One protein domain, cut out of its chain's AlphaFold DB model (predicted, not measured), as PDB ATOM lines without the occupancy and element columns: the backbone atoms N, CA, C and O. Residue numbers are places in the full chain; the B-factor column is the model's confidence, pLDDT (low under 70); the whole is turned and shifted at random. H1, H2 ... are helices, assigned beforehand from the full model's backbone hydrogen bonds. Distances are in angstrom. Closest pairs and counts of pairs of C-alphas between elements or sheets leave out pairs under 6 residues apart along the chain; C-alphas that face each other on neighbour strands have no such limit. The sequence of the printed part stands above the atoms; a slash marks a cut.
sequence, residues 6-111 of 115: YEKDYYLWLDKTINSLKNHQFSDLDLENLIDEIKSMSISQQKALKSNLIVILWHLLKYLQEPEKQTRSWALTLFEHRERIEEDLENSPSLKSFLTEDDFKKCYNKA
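AT A GLANCE: This is residues 6 to 111 of the 115 residues of an uncharacterized protein of Microcystis aeruginosa NIES-298 (UniProt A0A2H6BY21). One long helix, H2, makes the axis of a rod, with H1 near its first end; H3 folds back beside H2 as a hairpin, and H5 crosses H2, with short H4 between. The 106 printed residues are all helix in class, with five named helices. The whole is only just extended, close to loose: radius of gyration of the C-alphas 19.5 A, spans 63 by 28 by 25 A.

IN THESE COORDINATES: H1, residues 10 to 22, begins at C-alpha 10 (34.693, 1.615, 97.211). H2, residues 31 to 65, measures 51.1 A; H3, residues 72 to 91, 28.6 A. H4 is residues 93 to 98; H5, residues 101 to 110, ends at (64.467, -5.338, 83.363).

HOW THE PARTS SIT: H2 touches H3, closest C-alphas Asn 52 and His 81, 5.3 A, with residues 45 to 59 alone. H2 touches H5, closest C-alphas Ile 54 and Cys 107, 5.2 A, with residues 50 to 58 alone. O i to N i+4 pairs are within hydrogen-bond range throughout H1, H2, H3 and H5; H4 has 0 of 2, but 3 of 3 i+3 pairs.

THE WHOLE: The printed part has no cut.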
ATOM      1  N   TYR A   6      35.185   5.482 101.172       92.69
ATOM      2  CA  TYR A   6      36.200   4.976 100.233       92.69
ATOM      3  C   TYR A   6      36.764   3.603 100.645       92.69
ATOM      4  O   TYR A   6      36.829   2.678  99.841       92.69
ATOM      5  N   GLU A   7      37.115   3.438 101.922       92.56
ATOM      6  CA  GLU A   7      37.704   2.198 102.446       92.56
ATOM      7  C   GLU A   7      36.660   1.132 102.804       92.56
ATOM      8  O   GLU A   7      36.978  -0.056 102.875       92.56
ATOM      9  N   LYS A   8      35.431   1.554 103.124       94.56
ATOM     10  CA  LYS A   8      34.347   0.659 103.559       94.56
ATOM     11  C   LYS A   8      33.608   0.037 102.378       94.56
ATOM     12  O   LYS A   8      33.286  -1.146 102.429       94.56
ATOM     13  N   ASP A   9      33.318   0.841 101.362       96.12
ATOM     14  CA  ASP A   9      32.582   0.449 100.164       96.12
ATOM     15  C   ASP A   9      33.016   1.336  98.991       96.12
ATOM     16  O   ASP A   9      32.425   2.380  98.698       96.12
ATOM     17  N   TYR A  10      34.088   0.902  98.332       94.56
ATOM     18  CA  TYR A  10      34.693   1.615  97.211       94.56
ATOM     19  C   TYR A  10      33.704   1.843  96.060       94.56
ATOM     20  O   TYR A  10      33.681   2.922  95.470       94.56
ATOM     21  N   TYR A  11      32.855   0.857  95.750       96.00
ATOM     22  CA  TYR A  11      31.913   0.982  94.639       96.00
ATOM     23  C   TYR A  11      30.840   2.031  94.937       96.00
ATOM     24  O   TYR A  11      30.566   2.892  94.100       96.00
ATOM     25  N   LEU A  12      30.279   2.014  96.150       96.25
ATOM     26  CA  LEU A  12      29.325   3.035  96.577       96.25
ATOM     27  C   LEU A  12      29.969   4.427  96.652       96.25
ATOM     28  O   LEU A  12      29.326   5.419  96.308       96.25
ATOM     29  N   TRP A  13      31.226   4.519  97.092       96.50
ATOM     30  CA  TRP A  13      31.980   5.773  97.064       96.50
ATOM     31  C   TRP A  13      32.151   6.306  95.633       96.50
ATOM     32  O   TRP A  13      31.926   7.497  95.399       96.50
ATOM     33  N   LEU A  14      32.482   5.436  94.675       95.94
ATOM     34  CA  LEU A  14      32.665   5.798  93.270       95.94
ATOM     35  C   LEU A  14      31.352   6.291  92.647       95.94
ATOM     36  O   LEU A  14      31.330   7.355  92.030       95.94
ATOM     37  N   ASP A  15      30.247   5.573  92.864       96.25
ATOM     38  CA  ASP A  15      28.925   5.975  92.371       96.25
ATOM     39  C   ASP A  15      28.490   7.335  92.943       96.25
ATOM     40  O   ASP A  15      28.094   8.235  92.196       96.25
ATOM     41  N   LYS A  16      28.655   7.545  94.258       95.06
ATOM     42  CA  LYS A  16      28.371   8.844  94.889       95.06
ATOM     43  C   LYS A  16      29.239   9.961  94.328       95.06
ATOM     44  O   LYS A  16      28.717  11.027  94.016       95.06
ATOM     45  N   THR A  17      30.535   9.714  94.164       95.62
ATOM     46  CA  THR A  17      31.479  10.684  93.597       95.62
ATOM     47  C   THR A  17      31.069  11.084  92.177       95.62
ATOM     48  O   THR A  17      31.008  12.273  91.865       95.62
ATOM     49  N   ILE A  18      30.696  10.116  91.333       96.00
ATOM     50  CA  ILE A  18      30.199  10.367  89.972       96.00
ATOM     51  C   ILE A  18      28.906  11.188  89.995       96.00
ATOM     52  O   ILE A  18      28.770  12.138  89.221       96.00
ATOM     53  N   ASN A  19      27.958  10.843  90.868       95.88
ATOM     54  CA  ASN A  19      26.687  11.558  90.978       95.88
ATOM     55  C   ASN A  19      26.888  13.008  91.446       95.88
ATOM     56  O   ASN A  19      26.335  13.923  90.832       95.88
ATOM     57  N   SER A  20      27.742  13.242  92.444       95.56
ATOM     58  CA  SER A  20      28.091  14.594  92.895       95.56
ATOM     59  C   SER A  20      28.767  15.416  91.794       95.56
ATOM     60  O   SER A  20      28.416  16.580  91.601       95.56
ATOM     61  N   LEU A  21      29.682  14.816  91.019       95.69
ATOM     62  CA  LEU A  21      30.328  15.479  89.877       95.69
ATOM     63  C   LEU A  21      29.318  15.869  88.788       95.69
ATOM     64  O   LEU A  21      29.351  17.001  88.307       95.69
ATOM     65  N   LYS A  22      28.395  14.968  88.425       96.44
ATOM     66  CA  LYS A  22      27.347  15.228  87.418       96.44
ATOM     67  C   LYS A  22      26.394  16.350  87.830       96.44
ATOM     68  O   LYS A  22      25.951  17.109  86.976       96.44
ATOM     69  N   ASN A  23      26.097  16.456  89.124       96.44
ATOM     70  CA  ASN A  23      25.177  17.454  89.668       96.44
ATOM     71  C   ASN A  23      25.874  18.755  90.104       96.44
ATOM     72  O   ASN A  23      25.230  19.614  90.701       96.44
ATOM     73  N   HIS A  24      27.178  18.906  89.837       94.00
ATOM     74  CA  HIS A  24      27.992  20.049  90.276       94.00
ATOM     75  C   HIS A  24      27.988  20.278  91.805       94.00
ATOM     76  O   HIS A  24      28.179  21.397  92.282       94.00
ATOM     77  N   GLN A  25      27.799  19.215  92.593       94.62
ATOM     78  CA  GLN A  25      27.777  19.245  94.060       94.62
ATOM     79  C   GLN A  25      29.196  19.090  94.622       94.62
ATOM     80  O   GLN A  25      29.550  18.079  95.223       94.62
ATOM     81  N   PHE A  26      30.041  20.095  94.390       91.62
ATOM     82  CA  PHE A  26      31.464  20.021  94.735       91.62
ATOM     83  C   PHE A  26      31.760  20.117  96.238       91.62
ATOM     84  O   PHE A  26      32.846  19.728  96.657       91.62
ATOM     85  N   SER A  27      30.820  20.616  97.050       90.44
ATOM     86  CA  SER A  27      30.985  20.749  98.507       90.44
ATOM     87  C   SER A  27      31.112  19.409  99.227       90.44
ATOM     88  O   SER A  27      31.772  19.336 100.258       90.44
ATOM     89  N   ASP A  28      30.492  18.367  98.670       84.31
ATOM     90  CA  ASP A  28      30.358  17.056  99.310       84.31
ATOM     91  C   ASP A  28      31.350  16.036  98.726       84.31
ATOM     92  O   ASP A  28      31.276  14.843  99.028       84.31
ATOM     93  N   LEU A  29      32.258  16.486  97.851       91.88
ATOM     94  CA  LEU A  29      33.266  15.627  97.247       91.88
ATOM     95  C   LEU A  29      34.403  15.342  98.219       91.88
ATOM     96  O   LEU A  29      35.041  16.242  98.761       91.88
ATOM     97  N   ASP A  30      34.728  14.061  98.325       92.38
ATOM     98  CA  ASP A  30      35.962  13.594  98.931       92.38
ATOM     99  C   ASP A  30      37.136  13.820  97.964       92.38
ATOM    100  O   ASP A  30      37.556  12.928  97.221       92.38
ATOM    101  N   LEU A  31      37.603  15.069  97.907       93.69
ATOM    102  CA  LEU A  31      38.614  15.508  96.946       93.69
ATOM    103  C   LEU A  31      39.959  14.804  97.133       93.69
ATOM    104  O   LEU A  31      40.642  14.564  96.141       93.69
ATOM    105  N   GLU A  32      40.340  14.466  98.366       93.88
ATOM    106  CA  GLU A  32      41.609  13.782  98.642       93.88
ATOM    107  C   GLU A  32      41.626  12.401  97.981       93.88
ATOM    108  O   GLU A  32      42.493  12.131  97.143       93.88
ATOM    109  N   ASN A  33      40.610  11.576  98.257       94.88
ATOM    110  CA  ASN A  33      40.508  10.246  97.660       94.88
ATOM    111  C   ASN A  33      40.291  10.311  96.140       94.88
ATOM    112  O   ASN A  33      40.866   9.509  95.408       94.88
ATOM    113  N   LEU A  34      39.530  11.288  95.629       95.62
ATOM    114  CA  LEU A  34      39.336  11.454  94.182       95.62
ATOM    115  C   LEU A  34      40.641  11.814  93.456       95.62
ATOM    116  O   LEU A  34      40.940  11.261  92.397       95.62
ATOM    117  N   ILE A  35      41.430  12.741  94.006       96.00
ATOM    118  CA  ILE A  35      42.718  13.134  93.423       96.00
ATOM    119  C   ILE A  35      43.672  11.942  93.401       96.00
ATOM    120  O   ILE A  35      44.346  11.710  92.391       96.00
ATOM    121  N   ASP A  36      43.748  11.195  94.498       95.38
ATOM    122  CA  ASP A  36      44.641  10.047  94.586       95.38
ATOM    123  C   ASP A  36      44.195   8.903  93.672       95.38
ATOM    124  O   ASP A  36      45.046   8.288  93.022       95.38
ATOM    125  N   GLU A  37      42.888   8.703  93.493       95.50
ATOM    126  CA  GLU A  37      42.351   7.758  92.515       95.50
ATOM    127  C   GLU A  37      42.780   8.137  91.087       95.50
ATOM    128  O   GLU A  37      43.374   7.317  90.383       95.50
ATOM    129  N   ILE A  38      42.611   9.402  90.682       95.75
ATOM    130  CA  ILE A  38      43.026   9.893  89.354       95.75
ATOM    131  C   ILE A  38      44.541   9.734  89.150       95.75
ATOM    132  O   ILE A  38      44.993   9.278  88.091       95.75
ATOM    133  N   LYS A  39      45.356  10.063  90.161       95.62
ATOM    134  CA  LYS A  39      46.809   9.830  90.101       95.62
ATOM    135  C   LYS A  39      47.113   8.346  89.936       95.62
ATOM    136  O   LYS A  39      47.948   7.996  89.096       95.62
ATOM    137  N   SER A  40      46.448   7.477  90.693       94.69
ATOM    138  CA  SER A  40      46.669   6.032  90.635       94.69
ATOM    139  C   SER A  40      46.355   5.466  89.246       94.69
ATOM    140  O   SER A  40      47.162   4.700  88.712       94.69
ATOM    141  N   MET A  41      45.277   5.938  88.606       93.44
ATOM    142  CA  MET A  41      44.903   5.588  87.233       93.44
ATOM    143  C   MET A  41      45.955   6.038  86.213       93.44
ATOM    144  O   MET A  41      46.241   5.330  85.248       93.44
ATOM    145  N   SER A  42      46.564   7.211  86.407       91.19
ATOM    146  CA  SER A  42      47.644   7.670  85.524       91.19
ATOM    147  C   SER A  42      48.909   6.811  85.672       91.19
ATOM    148  O   SER A  42      49.565   6.473  84.685       91.19
ATOM    149  N   ILE A  43      49.234   6.398  86.901       94.62
ATOM    150  CA  ILE A  43      50.398   5.560  87.206       94.62
ATOM    151  C   ILE A  43      50.189   4.131  86.691       94.62
ATOM    152  O   ILE A  43      51.143   3.512  86.214       94.62
ATOM    153  N   SER A  44      48.974   3.586  86.791       95.56
ATOM    154  CA  SER A  44      48.669   2.230  86.325       95.56
ATOM    155  C   SER A  44      48.834   2.106  84.810       95.56
ATOM    156  O   SER A  44      49.507   1.176  84.366       95.56
ATOM    157  N   GLN A  45      48.354   3.082  84.033       95.38
ATOM    158  CA  GLN A  45      48.551   3.135  82.578       95.38
ATOM    159  C   GLN A  45      50.038   3.193  82.202       95.38
ATOM    160  O   GLN A  45      50.513   2.405  81.385       95.38
ATOM    161  N   GLN A  46      50.823   4.044  82.874       95.12
ATOM    162  CA  GLN A  46      52.277   4.102  82.661       95.12
ATOM    163  C   GLN A  46      52.972   2.767  82.972       95.12
ATOM    164  O   GLN A  46      53.895   2.355  82.265       95.12
ATOM    165  N   LYS A  47      52.556   2.087  84.047       95.81
ATOM    166  CA  LYS A  47      53.100   0.774  84.421       95.81
ATOM    167  C   LYS A  47      52.722  -0.304  83.407       95.81
ATOM    168  O   LYS A  47      53.587  -1.115  83.080       95.81
ATOM    169  N   ALA A  48      51.487  -0.307  82.910       96.31
ATOM    170  CA  ALA A  48      51.017  -1.254  81.900       96.31
ATOM    171  C   ALA A  48      51.831  -1.127  80.605       96.31
ATOM    172  O   ALA A  48      52.416  -2.117  80.158       96.31
ATOM    173  N   LEU A  49      52.003   0.100  80.103       97.38
ATOM    174  CA  LEU A  49      52.835   0.398  78.937       97.38
ATOM    175  C   LEU A  49      54.264  -0.146  79.097       97.38
ATOM    176  O   LEU A  49      54.770  -0.875  78.242       97.38
ATOM    177  N   LYS A  50      54.909   0.156  80.233       96.44
ATOM    178  CA  LYS A  50      56.268  -0.327  80.535       96.44
ATOM    179  C   LYS A  50      56.325  -1.849  80.658       96.44
ATOM    180  O   LYS A  50      57.285  -2.459  80.195       96.44
ATOM    181  N   SER A  51      55.313  -2.473  81.255       96.75
ATOM    182  CA  SER A  51      55.238  -3.930  81.387       96.75
ATOM    183  C   SER A  51      55.123  -4.616  80.027       96.75
ATOM    184  O   SER A  51      55.857  -5.568  79.768       96.75
ATOM    185  N   ASN A  52      54.258  -4.115  79.139       97.81
ATOM    186  CA  ASN A  52      54.139  -4.631  77.775       97.81
ATOM    187  C   ASN A  52      55.469  -4.491  77.015       97.81
ATOM    188  O   ASN A  52      55.927  -5.454  76.401       97.81
ATOM    189  N   LEU A  53      56.145  -3.341  77.139       97.31
ATOM    190  CA  LEU A  53      57.445  -3.121  76.503       97.31
ATOM    191  C   LEU A  53      58.513  -4.098  77.017       97.31
ATOM    192  O   LEU A  53      59.257  -4.661  76.219       97.31
ATOM    193  N   ILE A  54      58.578  -4.343  78.330       97.00
ATOM    194  CA  ILE A  54      59.516  -5.315  78.918       97.00
ATOM    195  C   ILE A  54      59.293  -6.713  78.329       97.00
ATOM    196  O   ILE A  54      60.266  -7.389  77.992       97.00
ATOM    197  N   VAL A  55      58.038  -7.148  78.170       96.81
ATOM    198  CA  VAL A  55      57.732  -8.469  77.598       96.81
ATOM    199  C   VAL A  55      58.152  -8.556  76.131       96.81
ATOM    200  O   VAL A  55      58.725  -9.576  75.735       96.81
ATOM    201  N   ILE A  56      57.925  -7.499  75.345       96.81
ATOM    202  CA  ILE A  56      58.391  -7.426  73.952       96.81
ATOM    203  C   ILE A  56      59.914  -7.539  73.903       96.81
ATOM    204  O   ILE A  56      60.441  -8.406  73.210       96.81
ATOM    205  N   LEU A  57      60.624  -6.707  74.671       95.88
ATOM    206  CA  LEU A  57      62.089  -6.702  74.703       95.88
ATOM    207  C   LEU A  57      62.648  -8.061  75.121       95.88
ATOM    208  O   LEU A  57      63.585  -8.557  74.502       95.88
ATOM    209  N   TRP A  58      62.035  -8.699  76.116       94.25
ATOM    210  CA  TRP A  58      62.421 -10.035  76.547       94.25
ATOM    211  C   TRP A  58      62.290 -11.074  75.429       94.25
ATOM    212  O   TRP A  58      63.226 -11.834  75.183       94.25
ATOM    213  N   HIS A  59      61.160 -11.093  74.720       92.75
ATOM    214  CA  HIS A  59      60.977 -12.030  73.615       92.75
ATOM    215  C   HIS A  59      61.936 -11.727  72.464       92.75
ATOM    216  O   HIS A  59      62.568 -12.652  71.971       92.75
ATOM    217  N   LEU A  60      62.132 -10.461  72.087       93.69
ATOM    218  CA  LEU A  60      63.099 -10.090  71.049       93.69
ATOM    219  C   LEU A  60      64.526 -10.543  71.402       93.69
ATOM    220  O   LEU A  60      65.226 -11.077  70.546       93.69
ATOM    221  N   LEU A  61      64.939 -10.410  72.665       93.12
ATOM    222  CA  LEU A  61      66.235 -10.911  73.131       93.12
ATOM    223  C   LEU A  61      66.341 -12.435  73.018       93.12
ATOM    224  O   LEU A  61      67.347 -12.939  72.521       93.12
ATOM    225  N   LYS A  62      65.291 -13.172  73.398       89.81
ATOM    226  CA  LYS A  62      65.243 -14.631  73.205       89.81
ATOM    227  C   LYS A  62      65.304 -15.024  71.730       89.81
ATOM    228  O   LYS A  62      65.999 -15.974  71.392       89.81
ATOM    229  N   TYR A  63      64.626 -14.285  70.852       90.50
ATOM    230  CA  TYR A  63      64.673 -14.500  69.403       90.50
ATOM    231  C   TYR A  63      66.096 -14.377  68.844       90.50
ATOM    232  O   TYR A  63      66.467 -15.154  67.966       90.50
ATOM    233  N   LEU A  64      66.877 -13.420  69.356       90.56
ATOM    234  CA  LEU A  64      68.267 -13.197  68.951       90.56
ATOM    235  C   LEU A  64      69.223 -14.269  69.491       90.56
ATOM    236  O   LEU A  64      70.172 -14.634  68.804       90.56
ATOM    237  N   GLN A  65      68.993 -14.757  70.711       90.00
ATOM    238  CA  GLN A  65      69.878 -15.722  71.375       90.00
ATOM    239  C   GLN A  65      69.583 -17.177  70.997       90.00
ATOM    240  O   GLN A  65      70.499 -17.990  70.916       90.00
ATOM    241  N   GLU A  66      68.314 -17.512  70.763       88.88
ATOM    242  CA  GLU A  66      67.856 -18.884  70.536       88.88
ATOM    243  C   GLU A  66      66.965 -18.986  69.283       88.88
ATOM    244  O   GLU A  66      65.793 -19.369  69.380       88.88
ATOM    245  N   PRO A  67      67.482 -18.659  68.082       87.06
ATOM    246  CA  PRO A  67      66.669 -18.606  66.869       87.06
ATOM    247  C   PRO A  67      66.028 -19.952  66.503       87.06
ATOM    248  O   PRO A  67      64.930 -19.985  65.956       87.06
ATOM    249  N   GLU A  68      66.658 -21.070  66.864       91.00
ATOM    250  CA  GLU A  68      66.118 -22.412  66.609       91.00
ATOM    251  C   GLU A  68      64.954 -22.797  67.538       91.00
ATOM    252  O   GLU A  68      64.205 -23.724  67.239       91.00
ATOM    253  N   LYS A  69      64.767 -22.085  68.659       87.25
ATOM    254  CA  LYS A  69      63.687 -22.340  69.631       87.25
ATOM    255  C   LYS A  69      62.478 -21.428  69.431       87.25
ATOM    256  O   LYS A  69      61.580 -21.395  70.274       87.25
ATOM    257  N   GLN A  70      62.438 -20.682  68.330       87.69
ATOM    258  CA  GLN A  70      61.302 -19.834  67.998       87.69
ATOM    259  C   GLN A  70      60.051 -20.691  67.801       87.69
ATOM    260  O   GLN A  70      60.007 -21.612  66.989       87.69
ATOM    261  N   THR A  71      59.009 -20.372  68.559       92.69
ATOM    262  CA  THR A  71      57.726 -21.071  68.491       92.69
ATOM    263  C   THR A  71      56.617 -20.102  68.126       92.69
ATOM    264  O   THR A  71      56.718 -18.891  68.333       92.69
ATOM    265  N   ARG A  72      55.502 -20.646  67.628       93.19
ATOM    266  CA  ARG A  72      54.293 -19.860  67.351       93.19
ATOM    267  C   ARG A  72      53.802 -19.095  68.585       93.19
ATOM    268  O   ARG A  72      53.306 -17.985  68.436       93.19
ATOM    269  N   SER A  73      53.941 -19.664  69.783       92.50
ATOM    270  CA  SER A  73      53.529 -18.985  71.014       92.50
ATOM    271  C   SER A  73      54.388 -17.756  71.306       92.50
ATOM    272  O   SER A  73      53.843 -16.749  71.731       92.50
ATOM    273  N   TRP A  74      55.694 -17.776  71.016       93.56
ATOM    274  CA  TRP A  74      56.545 -16.593  71.199       93.56
ATOM    275  C   TRP A  74      56.163 -15.461  70.239       93.56
ATOM    276  O   TRP A  74      56.112 -14.302  70.649       93.56
ATOM    277  N   ALA A  75      55.856 -15.802  68.983       93.88
ATOM    278  CA  ALA A  75      55.372 -14.837  67.998       93.88
ATOM    279  C   ALA A  75      54.020 -14.236  68.412       93.88
ATOM    280  O   ALA A  75      53.818 -13.030  68.282       93.88
ATOM    281  N   LEU A  76      53.116 -15.064  68.945       96.69
ATOM    282  CA  LEU A  76      51.816 -14.611  69.433       96.69
ATOM    283  C   LEU A  76      51.964 -13.661  70.627       96.69
ATOM    284  O   LEU A  76      51.358 -12.598  70.616       96.69
ATOM    285  N   THR A  77      52.829 -13.974  71.596       95.69
ATOM    286  CA  THR A  77      53.103 -13.073  72.727       95.69
ATOM    287  C   THR A  77      53.628 -11.714  72.249       95.69
ATOM    288  O   THR A  77      53.176 -10.673  72.721       95.69
ATOM    289  N   LEU A  78      54.558 -11.694  71.287       95.88
ATOM    290  CA  LEU A  78      55.043 -10.441  70.695       95.88
ATOM    291  C   LEU A  78      53.916  -9.638  70.038       95.88
ATOM    292  O   LEU A  78      53.845  -8.427  70.238       95.88
ATOM    293  N   PHE A  79      53.050 -10.309  69.278       97.50
ATOM    294  CA  PHE A  79      51.896  -9.685  68.636       97.50
ATOM    295  C   PHE A  79      50.934  -9.084  69.669       97.50
ATOM    296  O   PHE A  79      50.663  -7.888  69.618       97.50
ATOM    297  N   GLU A  80      50.501  -9.869  70.660       98.25
ATOM    298  CA  GLU A  80      49.552  -9.439  71.694       98.25
ATOM    299  C   GLU A  80      50.056  -8.230  72.491       98.25
ATOM    300  O   GLU A  80      49.318  -7.274  72.724       98.25
ATOM    301  N   HIS A  81      51.321  -8.246  72.922       98.12
ATOM    302  CA  HIS A  81      51.873  -7.128  73.686       98.12
ATOM    303  C   HIS A  81      52.122  -5.893  72.823       98.12
ATOM    304  O   HIS A  81      52.029  -4.779  73.339       98.12
ATOM    305  N   ARG A  82      52.416  -6.065  71.529       97.88
ATOM    306  CA  ARG A  82      52.516  -4.944  70.594       97.88
ATOM    307  C   ARG A  82      51.155  -4.286  70.381       97.88
ATOM    308  O   ARG A  82      51.086  -3.070  70.507       97.88
ATOM    309  N   GLU A  83      50.100  -5.064  70.136       98.31
ATOM    310  CA  GLU A  83      48.746  -4.516  69.964       98.31
ATOM    311  C   GLU A  83      48.287  -3.748  71.204       98.31
ATOM    312  O   GLU A  83      47.802  -2.631  71.075       98.31
ATOM    313  N   ARG A  84      48.545  -4.266  72.414       98.12
ATOM    314  CA  ARG A  84      48.234  -3.539  73.659       98.12
ATOM    315  C   ARG A  84      48.931  -2.181  73.747       98.12
ATOM    316  O   ARG A  84      48.320  -1.214  74.178       98.12
ATOM    317  N   ILE A  85      50.203  -2.094  73.346       97.69
ATOM    318  CA  ILE A  85      50.913  -0.806  73.316       97.69
ATOM    319  C   ILE A  85      50.302   0.119  72.264       97.69
ATOM    320  O   ILE A  85      50.159   1.310  72.518       97.69
ATOM    321  N   GLU A  86      49.979  -0.399  71.082       97.69
ATOM    322  CA  GLU A  86      49.376   0.400  70.013       97.69
ATOM    323  C   GLU A  86      48.016   0.965  70.449       97.69
ATOM    324  O   GLU A  86      47.809   2.172  70.331       97.69
ATOM    325  N   GLU A  87      47.165   0.144  71.068       97.81
ATOM    326  CA  GLU A  87      45.875   0.541  71.641       97.81
ATOM    327  C   GLU A  87      46.031   1.565  72.781       97.81
ATOM    328  O   GLU A  87      45.349   2.594  72.791       97.81
ATOM    329  N   ASP A  88      46.964   1.346  73.717       96.00
ATOM    330  CA  ASP A  88      47.255   2.295  74.805       96.00
ATOM    331  C   ASP A  88      47.660   3.674  74.245       96.00
ATOM    332  O   ASP A  88      47.222   4.720  74.734       96.00
ATOM    333  N   LEU A  89      48.495   3.696  73.201       96.75
ATOM    334  CA  LEU A  89      48.987   4.929  72.579       96.75
ATOM    335  C   LEU A  89      47.959   5.602  71.660       96.75
ATOM    336  O   LEU A  89      48.058   6.815  71.453       96.75
ATOM    337  N   GLU A  90      47.010   4.852  71.104       97.44
ATOM    338  CA  GLU A  90      45.871   5.392  70.358       97.44
ATOM    339  C   GLU A  90      44.885   6.080  71.310       97.44
ATOM    340  O   GLU A  90      44.538   7.245  71.107       97.44
ATOM    341  N   ASN A  91      44.522   5.402  72.402       96.00
ATOM    342  CA  ASN A  91      43.610   5.928  73.418       96.00
ATOM    343  C   ASN A  91      44.224   7.079  74.229       96.00
ATOM    344  O   ASN A  91      43.511   7.967  74.696       96.00
ATOM    345  N   SER A  92      45.546   7.073  74.426       95.44
ATOM    346  CA  SER A  92      46.265   8.091  75.198       95.44
ATOM    347  C   SER A  92      47.601   8.477  74.548       95.44
ATOM    348  O   SER A  92      48.670   8.082  75.021       95.44
ATOM    349  N   PRO A  93      47.598   9.340  73.513       96.12
ATOM    350  CA  PRO A  93      48.814   9.724  72.787       96.12
ATOM    351  C   PRO A  93      49.908  10.364  73.653       96.12
ATOM    352  O   PRO A  93      51.094  10.273  73.326       96.12
ATOM    353  N   SER A  94      49.539  10.993  74.773       95.38
ATOM    354  CA  SER A  94      50.480  11.575  75.739       95.38
ATOM    355  C   SER A  94      51.349  10.526  76.442       95.38
ATOM    356  O   SER A  94      52.441  10.862  76.912       95.38
ATOM    357  N   LEU A  95      50.939   9.251  76.452       95.62
ATOM    358  CA  LEU A  95      51.734   8.154  77.003       95.62
ATOM    359  C   LEU A  95      53.069   7.952  76.269       95.62
ATOM    360  O   LEU A  95      54.021   7.448  76.866       95.62
ATOM    361  N   LYS A  96      53.192   8.427  75.020       94.50
ATOM    362  CA  LYS A  96      54.462   8.422  74.268       94.50
ATOM    363  C   LYS A  96      55.593   9.133  75.013       94.50
ATOM    364  O   LYS A  96      56.753   8.772  74.842       94.50
ATOM    365  N   SER A  97      55.268  10.101  75.872       94.88
ATOM    366  CA  SER A  97      56.257  10.801  76.704       94.88
ATOM    367  C   SER A  97      56.978   9.891  77.708       94.88
ATOM    368  O   SER A  97      58.059  10.250  78.161       94.88
ATOM    369  N   PHE A  98      56.439   8.703  78.010       93.06
ATOM    370  CA  PHE A  98      57.051   7.699  78.893       93.06
ATOM    371  C   PHE A  98      57.842   6.619  78.140       93.06
ATOM    372  O   PHE A  98      58.233   5.612  78.734       93.06
ATOM    373  N   LEU A  99      58.059   6.811  76.835       93.25
ATOM    374  CA  LEU A  99      58.884   5.964  75.970       93.25
ATOM    375  C   LEU A  99      60.163   6.702  75.548       93.25
ATOM    376  O   LEU A  99      60.600   6.613  74.403       93.25
ATOM    377  N   THR A 100      60.757   7.466  76.468       96.12
ATOM    378  CA  THR A 100      62.055   8.113  76.236       96.12
ATOM    379  C   THR A 100      63.176   7.081  76.103       96.12
ATOM    380  O   THR A 100      63.024   5.917  76.478       96.12
ATOM    381  N   GLU A 101      64.348   7.506  75.625       95.56
ATOM    382  CA  GLU A 101      65.533   6.641  75.587       95.56
ATOM    383  C   GLU A 101      65.892   6.086  76.982       95.56
ATOM    384  O   GLU A 101      66.269   4.921  77.114       95.56
ATOM    385  N   ASP A 102      65.734   6.889  78.038       96.75
ATOM    386  CA  ASP A 102      65.986   6.462  79.419       96.75
ATOM    387  C   ASP A 102      64.947   5.436  79.902       96.75
ATOM    388  O   ASP A 102      65.300   4.413  80.496       96.75
ATOM    389  N   ASP A 103      63.665   5.643  79.590       94.69
ATOM    390  CA  ASP A 103      62.612   4.669  79.899       94.69
ATOM    391  C   ASP A 103      62.814   3.352  79.146       94.69
ATOM    392  O   ASP A 103      62.663   2.274  79.734       94.69
ATOM    393  N   PHE A 104      63.206   3.425  77.873       95.19
ATOM    394  CA  PHE A 104      63.536   2.257  77.068       95.19
ATOM    395  C   PHE A 104      64.699   1.477  77.686       95.19
ATOM    396  O   PHE A 104      64.570   0.273  77.910       95.19
ATOM    397  N   LYS A 105      65.800   2.152  78.053       95.81
ATOM    398  CA  LYS A 105      66.948   1.531  78.742       95.81
ATOM    399  C   LYS A 105      66.534   0.867  80.054       95.81
ATOM    400  O   LYS A 105      66.945  -0.260  80.330       95.81
ATOM    401  N   LYS A 106      65.684   1.519  80.853       95.62
ATOM    402  CA  LYS A 106      65.142   0.935  82.093       95.62
ATOM    403  C   LYS A 106      64.323  -0.328  81.825       95.62
ATOM    404  O   LYS A 106      64.443  -1.285  82.587       95.62
ATOM    405  N   CYS A 107      63.497  -0.340  80.780       96.25
ATOM    406  CA  CYS A 107      62.713  -1.517  80.401       96.25
ATOM    407  C   CYS A 107      63.613  -2.642  79.880       96.25
ATOM    408  O   CYS A 107      63.472  -3.785  80.306       96.25
ATOM    409  N   TYR A 108      64.593  -2.308  79.042       94.44
ATOM    410  CA  TYR A 108      65.580  -3.248  78.523       94.44
ATOM    411  C   TYR A 108      66.364  -3.938  79.643       94.44
ATOM    412  O   TYR A 108      66.430  -5.161  79.682       94.44
ATOM    413  N   ASN A 109      66.864  -3.180  80.624       93.44
ATOM    414  CA  ASN A 109      67.603  -3.737  81.764       93.44
ATOM    415  C   ASN A 109      66.744  -4.629  82.679       93.44
ATOM    416  O   ASN A 109      67.284  -5.421  83.448       93.44
ATOM    417  N   LYS A 110      65.414  -4.484  82.632       93.31
ATOM    418  CA  LYS A 110      64.467  -5.338  83.363       93.31
ATOM    419  C   LYS A 110      64.053  -6.581  82.581       93.31
ATOM    420  O   LYS A 110      63.514  -7.501  83.195       93.31
ATOM    421  N   ALA A 111      64.262  -6.613  81.266       88.06
ATOM    422  CA  ALA A 111      63.984  -7.790  80.461       88.06
ATOM    423  C   ALA A 111      64.949  -8.912  80.890       88.06
ATOM    424  O   ALA A 111      66.167  -8.732  80.815       88.06
TER     425      ALA A 111